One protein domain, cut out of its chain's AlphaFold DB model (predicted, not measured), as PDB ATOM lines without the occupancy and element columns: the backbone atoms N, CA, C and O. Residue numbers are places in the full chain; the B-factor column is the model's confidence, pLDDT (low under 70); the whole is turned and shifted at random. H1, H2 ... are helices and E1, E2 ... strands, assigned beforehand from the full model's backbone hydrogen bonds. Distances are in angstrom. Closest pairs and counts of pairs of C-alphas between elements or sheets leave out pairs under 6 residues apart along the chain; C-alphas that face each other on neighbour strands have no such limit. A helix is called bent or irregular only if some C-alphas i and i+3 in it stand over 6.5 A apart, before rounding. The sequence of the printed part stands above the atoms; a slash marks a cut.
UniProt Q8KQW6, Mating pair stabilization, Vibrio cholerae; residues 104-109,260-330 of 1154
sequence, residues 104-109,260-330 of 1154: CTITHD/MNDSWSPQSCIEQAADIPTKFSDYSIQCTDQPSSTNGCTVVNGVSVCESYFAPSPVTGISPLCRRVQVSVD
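This is residues 104 to 109 and 260 to 330 of the 1154 residues of the protein "Mating pair stabilization" of Vibrio cholerae (UniProt Q8KQW6). A curled sheet of four strands, E2, E1, E6 and E3, has one helix, H1, slantwise over one face, and a small hairpin of E4 and E5 lies beyond one end of its strands. The link of residues 307 to 323 folds back from the hairpin to the sheet. The printed part has 77 residues, with six named strands and one named helix in the order E1 E2 H1 E3 E4 E5 E6, class mixed. Both sheets are antiparallel. The whole is compact, with a radius of gyration of the C-alphas of 13.1 A, yet elongated, spanning 42 by 22 by 17 A.

E1, residues 104 to 109, is staggered: residues 104 to 107 pair with E6, residues 324 to 329, and residues 107 to 109 with E2, residues 260 to 265. N 106 and O 325 are 2.9 A apart, N 107 and O 265 2.8 A. H1, residues 267 to 279, is on the sheet at a height of 8.8 A; the C-alphas of Cys 104 and Cys 269, 6.0 A apart, are the closest of E1 and H1. In H1, 7 of 9 O i to N i+4 pairs are within hydrogen-bond range. E3, residues 283 to 289, is E6's antiparallel neighbour, with N 286 and O 326 3.0 A apart. E4, residues 297 to 300, and E5, residues 303 to 306, form a hairpin, with N 298 and O 305 2.8 A apart; both are apart from H1.

E1 begins at C-alpha 104 (108.174, 278.819, 204.021) and is 16.7 A long. E2 measures 15.4 A, H1 18.5 A, E3 18.7 A and E6 17.2 A. H1 is irregular, but only just: C-alphas 274 and 277 are 6.8 A apart. E6 ends at C-alpha 329 (102.854, 282.181, 196.815).

The C-alphas of Lys 279 and Gly 302, the farthest apart, are 42.9 A apart. Residues 110 to 259 are not printed, and C-alphas 109 and 260 are 9.1 A apart across the cut. The link from E5 to E6 is long. Mean pLDDT of the printed part is 77.7; 14 residues are under 70, among them 277 to 281 and 300 to 302.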
ATOM      1  N   CYS A 104     107.055 279.005 203.086       69.38
ATOM      2  CA  CYS A 104     108.174 278.819 204.021       69.38
ATOM      3  C   CYS A 104     108.314 280.020 204.989       69.38
ATOM      4  O   CYS A 104     107.678 281.060 204.805       69.38
ATOM      5  N   THR A 105     109.121 279.888 206.046       75.81
ATOM      6  CA  THR A 105     109.299 280.917 207.093       75.81
ATOM      7  C   THR A 105     110.785 281.198 207.315       75.81
ATOM      8  O   THR A 105     111.587 280.268 207.333       75.81
ATOM      9  N   ILE A 106     111.140 282.470 207.506       82.69
ATOM     10  CA  ILE A 106     112.503 282.942 207.792       82.69
ATOM     11  C   ILE A 106     112.516 283.573 209.189       82.69
ATOM     12  O   ILE A 106     111.661 284.401 209.508       82.69
ATOM     13  N   THR A 107     113.496 283.222 210.007       80.88
ATOM     14  CA  THR A 107     113.754 283.791 211.335       80.88
ATOM     15  C   THR A 107     114.983 284.694 211.272       80.88
ATOM     16  O   THR A 107     115.931 284.401 210.546       80.88
ATOM     17  N   HIS A 108     114.959 285.790 212.029       86.81
ATOM     18  CA  HIS A 108     116.110 286.655 212.266       86.81
ATOM     19  C   HIS A 108     116.408 286.673 213.761       86.81
ATOM     20  O   HIS A 108     115.697 287.309 214.548       86.81
ATOM     21  N   ASP A 109     117.462 285.962 214.136       76.06
ATOM     22  CA  ASP A 109     117.959 285.933 215.497       76.06
ATOM     23  C   ASP A 109     118.961 287.073 215.686       76.06
ATOM     24  O   ASP A 109     119.853 287.284 214.869       76.06
ATOM     25  N   MET A 260     124.506 291.811 218.556       71.12
ATOM     26  CA  MET A 260     125.258 290.562 218.424       71.12
ATOM     27  C   MET A 260     124.355 289.458 217.865       71.12
ATOM     28  O   MET A 260     123.133 289.526 217.975       71.12
ATOM     29  N   ASN A 261     124.971 288.435 217.271       70.75
ATOM     30  CA  ASN A 261     124.308 287.266 216.679       70.75
ATOM     31  C   ASN A 261     123.328 287.555 215.518       70.75
ATOM     32  O   ASN A 261     122.562 286.659 215.192       70.75
ATOM     33  N   ASP A 262     123.385 288.741 214.892       81.56
ATOM     34  CA  ASP A 262     122.635 289.137 213.675       81.56
ATOM     35  C   ASP A 262     122.758 288.060 212.580       81.56
ATOM     36  O   ASP A 262     123.798 287.929 211.926       81.56
ATOM     37  N   SER A 263     121.731 287.213 212.465       79.44
ATOM     38  CA  SER A 263     121.739 286.036 211.595       79.44
ATOM     39  C   SER A 263     120.334 285.630 211.149       79.44
ATOM     40  O   SER A 263     119.380 285.616 211.926       79.44
ATOM     41  N   TRP A 264     120.205 285.295 209.865       84.19
ATOM     42  CA  TRP A 264     118.934 284.959 209.222       84.19
ATOM     43  C   TRP A 264     118.943 283.492 208.777       84.19
ATOM     44  O   TRP A 264     119.925 283.031 208.198       84.19
ATOM     45  N   SER A 265     117.858 282.756 209.025       73.56
ATOM     46  CA  SER A 265     117.755 281.323 208.703       73.56
ATOM     47  C   SER A 265     116.311 280.896 208.373       73.56
ATOM     48  O   SER A 265     115.377 281.586 208.777       73.56
ATOM     49  N   PRO A 266     116.077 279.778 207.656       62.25
ATOM     50  CA  PRO A 266     117.048 278.955 206.938       62.25
ATOM     51  C   PRO A 266     117.388 279.544 205.560       62.25
ATOM     52  O   PRO A 266     116.539 280.124 204.878       62.25
ATOM     53  N   GLN A 267     118.629 279.335 205.117       70.69
ATOM     54  CA  GLN A 267     119.162 279.880 203.862       70.69
ATOM     55  C   GLN A 267     118.326 279.494 202.625       70.69
ATOM     56  O   GLN A 267     118.105 280.321 201.743       70.69
ATOM     57  N   SER A 268     117.776 278.278 202.594       63.53
ATOM     58  CA  SER A 268     116.919 277.790 201.504       63.53
ATOM     59  C   SER A 268     115.633 278.607 201.320       63.53
ATOM     60  O   SER A 268     115.229 278.857 200.185       63.53
ATOM     61  N   CYS A 269     115.003 279.070 202.405       72.69
ATOM     62  CA  CYS A 269     113.815 279.926 202.328       72.69
ATOM     63  C   CYS A 269     114.184 281.382 201.982       72.69
ATOM     64  O   CYS A 269     113.426 282.059 201.291       72.69
ATOM     65  N   ILE A 270     115.370 281.853 202.391       79.44
ATOM     66  CA  ILE A 270     115.901 283.175 202.012       79.44
ATOM     67  C   ILE A 270     116.144 283.251 200.498       79.44
ATOM     68  O   ILE A 270     115.720 284.208 199.851       79.44
ATOM     69  N   GLU A 271     116.766 282.222 199.916       74.94
ATOM     70  CA  GLU A 271     116.994 282.122 198.469       74.94
ATOM     71  C   GLU A 271     115.670 282.061 197.689       74.94
ATOM     72  O   GLU A 271     115.501 282.772 196.697       74.94
ATOM     73  N   GLN A 272     114.681 281.307 198.184       70.62
ATOM     74  CA  GLN A 272     113.329 281.288 197.610       70.62
ATOM     75  C   GLN A 272     112.646 282.664 197.686       70.62
ATOM     76  O   GLN A 272     112.077 283.121 196.696       70.62
ATOM     77  N   ALA A 273     112.732 283.363 198.822       76.38
ATOM     78  CA  ALA A 273     112.128 284.683 199.012       76.38
ATOM     79  C   ALA A 273     112.728 285.772 198.105       76.38
ATOM     80  O   ALA A 273     112.029 286.720 197.748       76.38
ATOM     81  N   ALA A 274     114.001 285.642 197.718       76.38
ATOM     82  CA  ALA A 274     114.642 286.530 196.748       76.38
ATOM     83  C   ALA A 274     114.156 286.273 195.308       76.38
ATOM     84  O   ALA A 274     113.954 287.217 194.543       76.38
ATOM     85  N   ASP A 275     113.930 285.006 194.955       69.06
ATOM     86  CA  ASP A 275     113.486 284.587 193.623       69.06
ATOM     87  C   ASP A 275     111.988 284.837 193.375       69.06
ATOM     88  O   ASP A 275     111.602 285.208 192.262       69.06
ATOM     89  N   ILE A 276     111.141 284.649 194.395       71.50
ATOM     90  CA  ILE A 276     109.671 284.702 194.290       71.50
ATOM     91  C   ILE A 276     109.152 285.979 193.595       71.50
ATOM     92  O   ILE A 276     108.426 285.829 192.609       71.50
ATOM     93  N   PRO A 277     109.570 287.208 193.977       69.12
ATOM     94  CA  PRO A 277     109.142 288.454 193.324       69.12
ATOM     95  C   PRO A 277     109.470 288.570 191.829       69.12
ATOM     96  O   PRO A 277     108.953 289.458 191.153       69.12
ATOM     97  N   THR A 278     110.368 287.726 191.311       65.56
ATOM     98  CA  THR A 278     110.752 287.708 189.888       65.56
ATOM     99  C   THR A 278     110.050 286.612 189.086       65.56
ATOM    100  O   THR A 278     110.035 286.678 187.858       65.56
ATOM    101  N   LYS A 279     109.473 285.613 189.770       60.06
ATOM    102  CA  LYS A 279     108.900 284.393 189.174       60.06
ATOM    103  C   LYS A 279     107.382 284.297 189.326       60.06
ATOM    104  O   LYS A 279     106.751 283.638 188.502       60.06
ATOM    105  N   PHE A 280     106.816 284.969 190.329       65.12
ATOM    106  CA  PHE A 280     105.394 284.950 190.662       65.12
ATOM    107  C   PHE A 280     104.840 286.371 190.819       65.12
ATOM    108  O   PHE A 280     105.524 287.290 191.266       65.12
ATOM    109  N   SER A 281     103.584 286.537 190.424       65.44
ATOM    110  CA  SER A 281     102.836 287.792 190.375       65.44
ATOM    111  C   SER A 281     101.845 287.970 191.529       65.44
ATOM    112  O   SER A 281     101.522 289.112 191.854       65.44
ATOM    113  N   ASP A 282     101.429 286.877 192.181       71.38
ATOM    114  CA  ASP A 282     100.681 286.896 193.444       71.38
ATOM    115  C   ASP A 282     101.459 286.119 194.520       71.38
ATOM    116  O   ASP A 282     101.671 284.905 194.429       71.38
ATOM    117  N   TYR A 283     101.979 286.853 195.501       78.50
ATOM    118  CA  TYR A 283     102.818 286.334 196.575       78.50
ATOM    119  C   TYR A 283     102.758 287.253 197.801       78.50
ATOM    120  O   TYR A 283     102.486 288.452 197.699       78.50
ATOM    121  N   SER A 284     103.075 286.705 198.972       80.56
ATOM    122  CA  SER A 284     103.150 287.445 200.229       80.56
ATOM    123  C   SER A 284     104.489 287.193 200.912       80.56
ATOM    124  O   SER A 284     104.857 286.056 201.195       80.56
ATOM    125  N   ILE A 285     105.216 288.274 201.190       86.88
ATOM    126  CA  ILE A 285     106.419 288.281 202.028       86.88
ATOM    127  C   ILE A 285     106.175 289.331 203.109       86.88
ATOM    128  O   ILE A 285     106.120 290.524 202.809       86.88
ATOM    129  N   GLN A 286     105.963 288.905 204.355       86.31
ATOM    130  CA  GLN A 286     105.568 289.807 205.443       86.31
ATOM    131  C   GLN A 286     106.313 289.523 206.741       86.31
ATOM    132  O   GLN A 286     106.411 288.379 207.183       86.31
ATOM    133  N   CYS A 287     106.771 290.589 207.401       85.19
ATOM    134  CA  CYS A 287     107.224 290.499 208.782       85.19
ATOM    135  C   CYS A 287     106.031 290.188 209.699       85.19
ATOM    136  O   CYS A 287     105.080 290.963 209.765       85.19
ATOM    137  N   THR A 288     106.098 289.071 210.421       84.69
ATOM    138  CA  THR A 288     105.087 288.648 211.406       84.69
ATOM    139  C   THR A 288     105.488 288.974 212.847       84.69
ATOM    140  O   THR A 288     104.665 288.848 213.750       84.69
ATOM    141  N   ASP A 289     106.727 289.424 213.073       82.00
ATOM    142  CA  ASP A 289     107.267 289.776 214.393       82.00
ATOM    143  C   ASP A 289     108.138 291.040 214.300       82.00
ATOM    144  O   ASP A 289     109.357 290.976 214.129       82.00
ATOM    145  N   GLN A 290     107.482 292.203 214.332       85.44
ATOM    146  CA  GLN A 290     108.114 293.520 214.235       85.44
ATOM    147  C   GLN A 290     108.105 294.221 215.610       85.44
ATOM    148  O   GLN A 290     107.028 294.560 216.110       85.44
ATOM    149  N   PRO A 291     109.271 294.524 216.210       78.25
ATOM    150  CA  PRO A 291     109.355 295.329 217.424       78.25
ATOM    151  C   PRO A 291     108.823 296.749 217.207       78.25
ATOM    152  O   PRO A 291     109.070 297.372 216.171       78.25
ATOM    153  N   SER A 292     108.159 297.311 218.221       76.25
ATOM    154  CA  SER A 292     107.704 298.702 218.193       76.25
ATOM    155  C   SER A 292     108.899 299.654 218.096       76.25
ATOM    156  O   SER A 292     109.707 299.734 219.027       76.25
ATOM    157  N   SER A 293     109.008 300.386 216.987       78.38
ATOM    158  CA  SER A 293     110.084 301.342 216.726       78.38
ATOM    159  C   SER A 293     109.550 302.763 216.502       78.38
ATOM    160  O   SER A 293     108.380 302.987 216.198       78.38
ATOM    161  N   THR A 294     110.408 303.762 216.691       72.00
ATOM    162  CA  THR A 294     110.163 305.165 216.339       72.00
ATOM    163  C   THR A 294     111.362 305.645 215.532       72.00
ATOM    164  O   THR A 294     112.494 305.512 215.985       72.00
ATOM    165  N   ASN A 295     111.126 306.163 214.321       76.62
ATOM    166  CA  ASN A 295     112.173 306.523 213.351       76.62
ATOM    167  C   ASN A 295     113.190 305.391 213.073       76.62
ATOM    168  O   ASN A 295     114.384 305.654 212.969       76.62
ATOM    169  N   GLY A 296     112.732 304.136 212.985       77.19
ATOM    170  CA  GLY A 296     113.607 302.983 212.725       77.19
ATOM    171  C   GLY A 296     114.463 302.548 213.923       77.19
ATOM    172  O   GLY A 296     115.375 301.747 213.749       77.19
ATOM    173  N   CYS A 297     114.188 303.049 215.134       80.94
ATOM    174  CA  CYS A 297     114.880 302.646 216.360       80.94
ATOM    175  C   CYS A 297     113.915 302.103 217.418       80.94
ATOM    176  O   CYS A 297     112.830 302.648 217.621       80.94
ATOM    177  N   THR A 298     114.312 301.045 218.119       82.06
ATOM    178  CA  THR A 298     113.591 300.446 219.251       82.06
ATOM    179  C   THR A 298     114.489 300.394 220.491       82.06
ATOM    180  O   THR A 298     115.692 300.632 220.394       82.06
ATOM    181  N   VAL A 299     113.929 300.125 221.670       74.88
ATOM    182  CA  VAL A 299     114.701 300.025 222.919       74.88
ATOM    183  C   VAL A 299     114.754 298.573 223.373       74.88
ATOM    184  O   VAL A 299     113.724 297.981 223.681       74.88
ATOM    185  N   VAL A 300     115.965 298.025 223.463       69.19
ATOM    186  CA  VAL A 300     116.241 296.674 223.970       69.19
ATOM    187  C   VAL A 300     117.192 296.814 225.156       69.19
ATOM    188  O   VAL A 300     118.209 297.498 225.055       69.19
ATOM    189  N   ASN A 301     116.842 296.231 226.306       67.19
ATOM    190  CA  ASN A 301     117.663 296.255 227.529       67.19
ATOM    191  C   ASN A 301     118.154 297.662 227.942       67.19
ATOM    192  O   ASN A 301     119.294 297.861 228.355       67.19
ATOM    193  N   GLY A 302     117.288 298.673 227.797       65.31
ATOM    194  CA  GLY A 302     117.590 300.072 228.134       65.31
ATOM    195  C   GLY A 302     118.482 300.813 227.126       65.31
ATOM    196  O   GLY A 302     118.753 302.000 227.324       65.31
ATOM    197  N   VAL A 303     118.901 300.156 226.041       71.25
ATOM    198  CA  VAL A 303     119.699 300.730 224.952       71.25
ATOM    199  C   VAL A 303     118.825 300.970 223.720       71.25
ATOM    200  O   VAL A 303     118.001 300.135 223.360       71.25
ATOM    201  N   SER A 304     119.004 302.118 223.062       78.94
ATOM    202  CA  SER A 304     118.387 302.400 221.759       78.94
ATOM    203  C   SER A 304     119.149 301.671 220.654       78.94
ATOM    204  O   SER A 304     120.357 301.859 220.522       78.94
ATOM    205  N   VAL A 305     118.439 300.883 219.851       78.94
ATOM    206  CA  VAL A 305     118.968 300.072 218.748       78.94
ATOM    207  C   VAL A 305     118.216 300.444 217.474       78.94
ATOM    208  O   VAL A 305     116.987 300.401 217.455       78.94
ATOM    209  N   CYS A 306     118.934 300.830 216.423       84.38
ATOM    210  CA  CYS A 306     118.363 301.297 215.162       84.38
ATOM    211  C   CYS A 306     118.599 300.294 214.030       84.38
ATOM    212  O   CYS A 306     119.600 299.586 214.041       84.38
ATOM    213  N   GLU A 307     117.725 300.285 213.019       86.31
ATOM    214  CA  GLU A 307     117.869 299.475 211.793       86.31
ATOM    215  C   GLU A 307     119.235 299.671 211.115       86.31
ATOM    216  O   GLU A 307     119.793 298.733 210.559       86.31
ATOM    217  N   SER A 308     119.823 300.867 211.225       81.81
ATOM    218  CA  SER A 308     121.159 301.194 210.710       81.81
ATOM    219  C   SER A 308     122.330 300.555 211.472       81.81
ATOM    220  O   SER A 308     123.477 300.799 211.103       81.81
ATOM    221  N   TYR A 309     122.076 299.812 212.552       82.94
ATOM    222  CA  TYR A 309     123.095 299.083 213.318       82.94
ATOM    223  C   TYR A 309     123.139 297.579 212.979       82.94
ATOM    224  O   TYR A 309     123.959 296.864 213.546       82.94
ATOM    225  N   PHE A 310     122.270 297.114 212.076       83.06
ATOM    226  CA  PHE A 310     122.203 295.733 211.589       83.06
ATOM    227  C   PHE A 310     122.831 295.599 210.202       83.06
ATOM    228  O   PHE A 310     122.987 296.584 209.468       83.06
ATOM    229  N   ALA A 311     123.119 294.363 209.798       81.75
ATOM    230  CA  ALA A 311     123.244 294.037 208.387       81.75
ATOM    231  C   ALA A 311     121.920 294.347 207.644       81.75
ATOM    232  O   ALA A 311     120.834 294.270 208.229       81.75
ATOM    233  N   PRO A 312     121.958 294.702 206.344       81.88
ATOM    234  CA  PRO A 312     120.741 294.794 205.543       81.88
ATOM    235  C   PRO A 312     119.996 293.455 205.560       81.88
ATOM    236  O   PRO A 312     120.623 292.417 205.351       81.88
ATOM    237  N   SER A 313     118.673 293.474 205.764       87.94
ATOM    238  CA  SER A 313     117.878 292.243 205.698       87.94
ATOM    239  C   SER A 313     118.091 291.565 204.335       87.94
ATOM    240  O   SER A 313     118.005 292.245 203.306       87.94
ATOM    241  N   PRO A 314     118.335 290.242 204.292       85.62
ATOM    242  CA  PRO A 314     118.479 289.512 203.037       85.62
ATOM    243  C   PRO A 314     117.147 289.401 202.274       85.62
ATOM    244  O   PRO A 314     117.136 289.003 201.112       85.62
ATOM    245  N   VAL A 315     116.025 289.781 202.900       85.94
ATOM    246  CA  VAL A 315     114.695 289.809 202.289       85.94
ATOM    247  C   VAL A 315     114.313 291.253 201.955       85.94
ATOM    248  O   VAL A 315     114.159 292.105 202.833       85.94
ATOM    249  N   THR A 316     114.136 291.545 200.665       82.69
ATOM    250  CA  THR A 316     113.878 292.914 200.191       82.69
ATOM    251  C   THR A 316     112.576 293.477 200.770       82.69
ATOM    252  O   THR A 316     111.511 292.888 200.617       82.69
ATOM    253  N   GLY A 317     112.654 294.656 201.395       81.44
ATOM    254  CA  GLY A 317     111.498 295.361 201.966       81.44
ATOM    255  C   GLY A 317     111.155 294.988 203.413       81.44
ATOM    256  O   GLY A 317     110.261 295.602 203.990       81.44
ATOM    257  N   ILE A 318     111.879 294.043 204.020       90.12
ATOM    258  CA  ILE A 318     111.758 293.716 205.443       90.12
ATOM    259  C   ILE A 318     112.706 294.595 206.273       90.12
ATOM    260  O   ILE A 318     113.863 294.812 205.914       90.12
ATOM    261  N   SER A 319     112.209 295.110 207.402       89.94
ATOM    262  CA  SER A 319     113.020 295.843 208.384       89.94
ATOM    263  C   SER A 319     114.078 294.918 209.000       89.94
ATOM    264  O   SER A 319     113.719 293.824 209.439       89.94
ATOM    265  N   PRO A 320     115.345 295.348 209.151       88.50
ATOM    266  CA  PRO A 320     116.334 294.606 209.931       88.50
ATOM    267  C   PRO A 320     115.940 294.392 211.402       88.50
ATOM    268  O   PRO A 320     116.476 293.507 212.045       88.50
ATOM    269  N   LEU A 321     114.980 295.145 211.955       86.50
ATOM    270  CA  LEU A 321     114.440 294.872 213.294       86.50
ATOM    271  C   LEU A 321     113.408 293.731 213.315       86.50
ATOM    272  O   LEU A 321     113.026 293.290 214.395       86.50
ATOM    273  N   CYS A 322     112.922 293.271 212.162       87.50
ATOM    274  CA  CYS A 322     112.004 292.139 212.088       87.50
ATOM    275  C   CYS A 322     112.681 290.865 212.605       87.50
ATOM    276  O   CYS A 322     113.828 290.607 212.252       87.50
ATOM    277  N   ARG A 323     111.964 290.056 213.395       87.06
ATOM    278  CA  ARG A 323     112.447 288.777 213.954       87.06
ATOM    279  C   ARG A 323     111.932 287.542 213.217       87.06
ATOM    280  O   ARG A 323     112.483 286.457 213.373       87.06
ATOM    281  N   ARG A 324     110.853 287.676 212.438       85.06
ATOM    282  CA  ARG A 324     110.221 286.559 211.717       85.06
ATOM    283  C   ARG A 324     109.491 287.041 210.472       85.06
ATOM    284  O   ARG A 324     108.644 287.928 210.561       85.06
ATOM    285  N   VAL A 325     109.770 286.426 209.330       86.25
ATOM    286  CA  VAL A 325     109.164 286.717 208.026       86.25
ATOM    287  C   VAL A 325     108.441 285.476 207.521       86.25
ATOM    288  O   VAL A 325     109.017 284.392 207.480       86.25
ATOM    289  N   GLN A 326     107.187 285.638 207.114       83.19
ATOM    290  CA  GLN A 326     106.428 284.600 206.426       83.19
ATOM    291  C   GLN A 326     106.504 284.815 204.915       83.19
ATOM    292  O   GLN A 326     106.357 285.949 204.455       83.19
ATOM    293  N   VAL A 327     106.705 283.729 204.165       80.06
ATOM    294  CA  VAL A 327     106.776 283.702 202.699       80.06
ATOM    295  C   VAL A 327     105.720 282.724 202.169       80.06
ATOM    296  O   VAL A 327     105.639 281.581 202.628       80.06
ATOM    297  N   SER A 328     104.894 283.161 201.219       74.88
ATOM    298  CA  SER A 328     103.906 282.323 200.523       74.88
ATOM    299  C   SER A 328     103.656 282.807 199.092       74.88
ATOM    300  O   SER A 328     103.878 283.978 198.780       74.88
ATOM    301  N   VAL A 329     103.183 281.909 198.226       65.00
ATOM    302  CA  VAL A 329     102.854 282.181 196.815       65.00
ATOM    303  C   VAL A 329     101.435 281.686 196.532       65.00
ATOM    304  O   VAL A 329     101.099 280.578 196.936       65.00
ATOM    305  N   ASP A 330     100.628 282.491 195.837       61.88
ATOM    306  CA  ASP A 330      99.209 282.212 195.530       61.88
ATOM    307  C   ASP A 330      98.873 282.535 194.046       61.88
ATOM    308  O   ASP A 330      97.764 282.932 193.691       61.88
TER     309      ASP A 330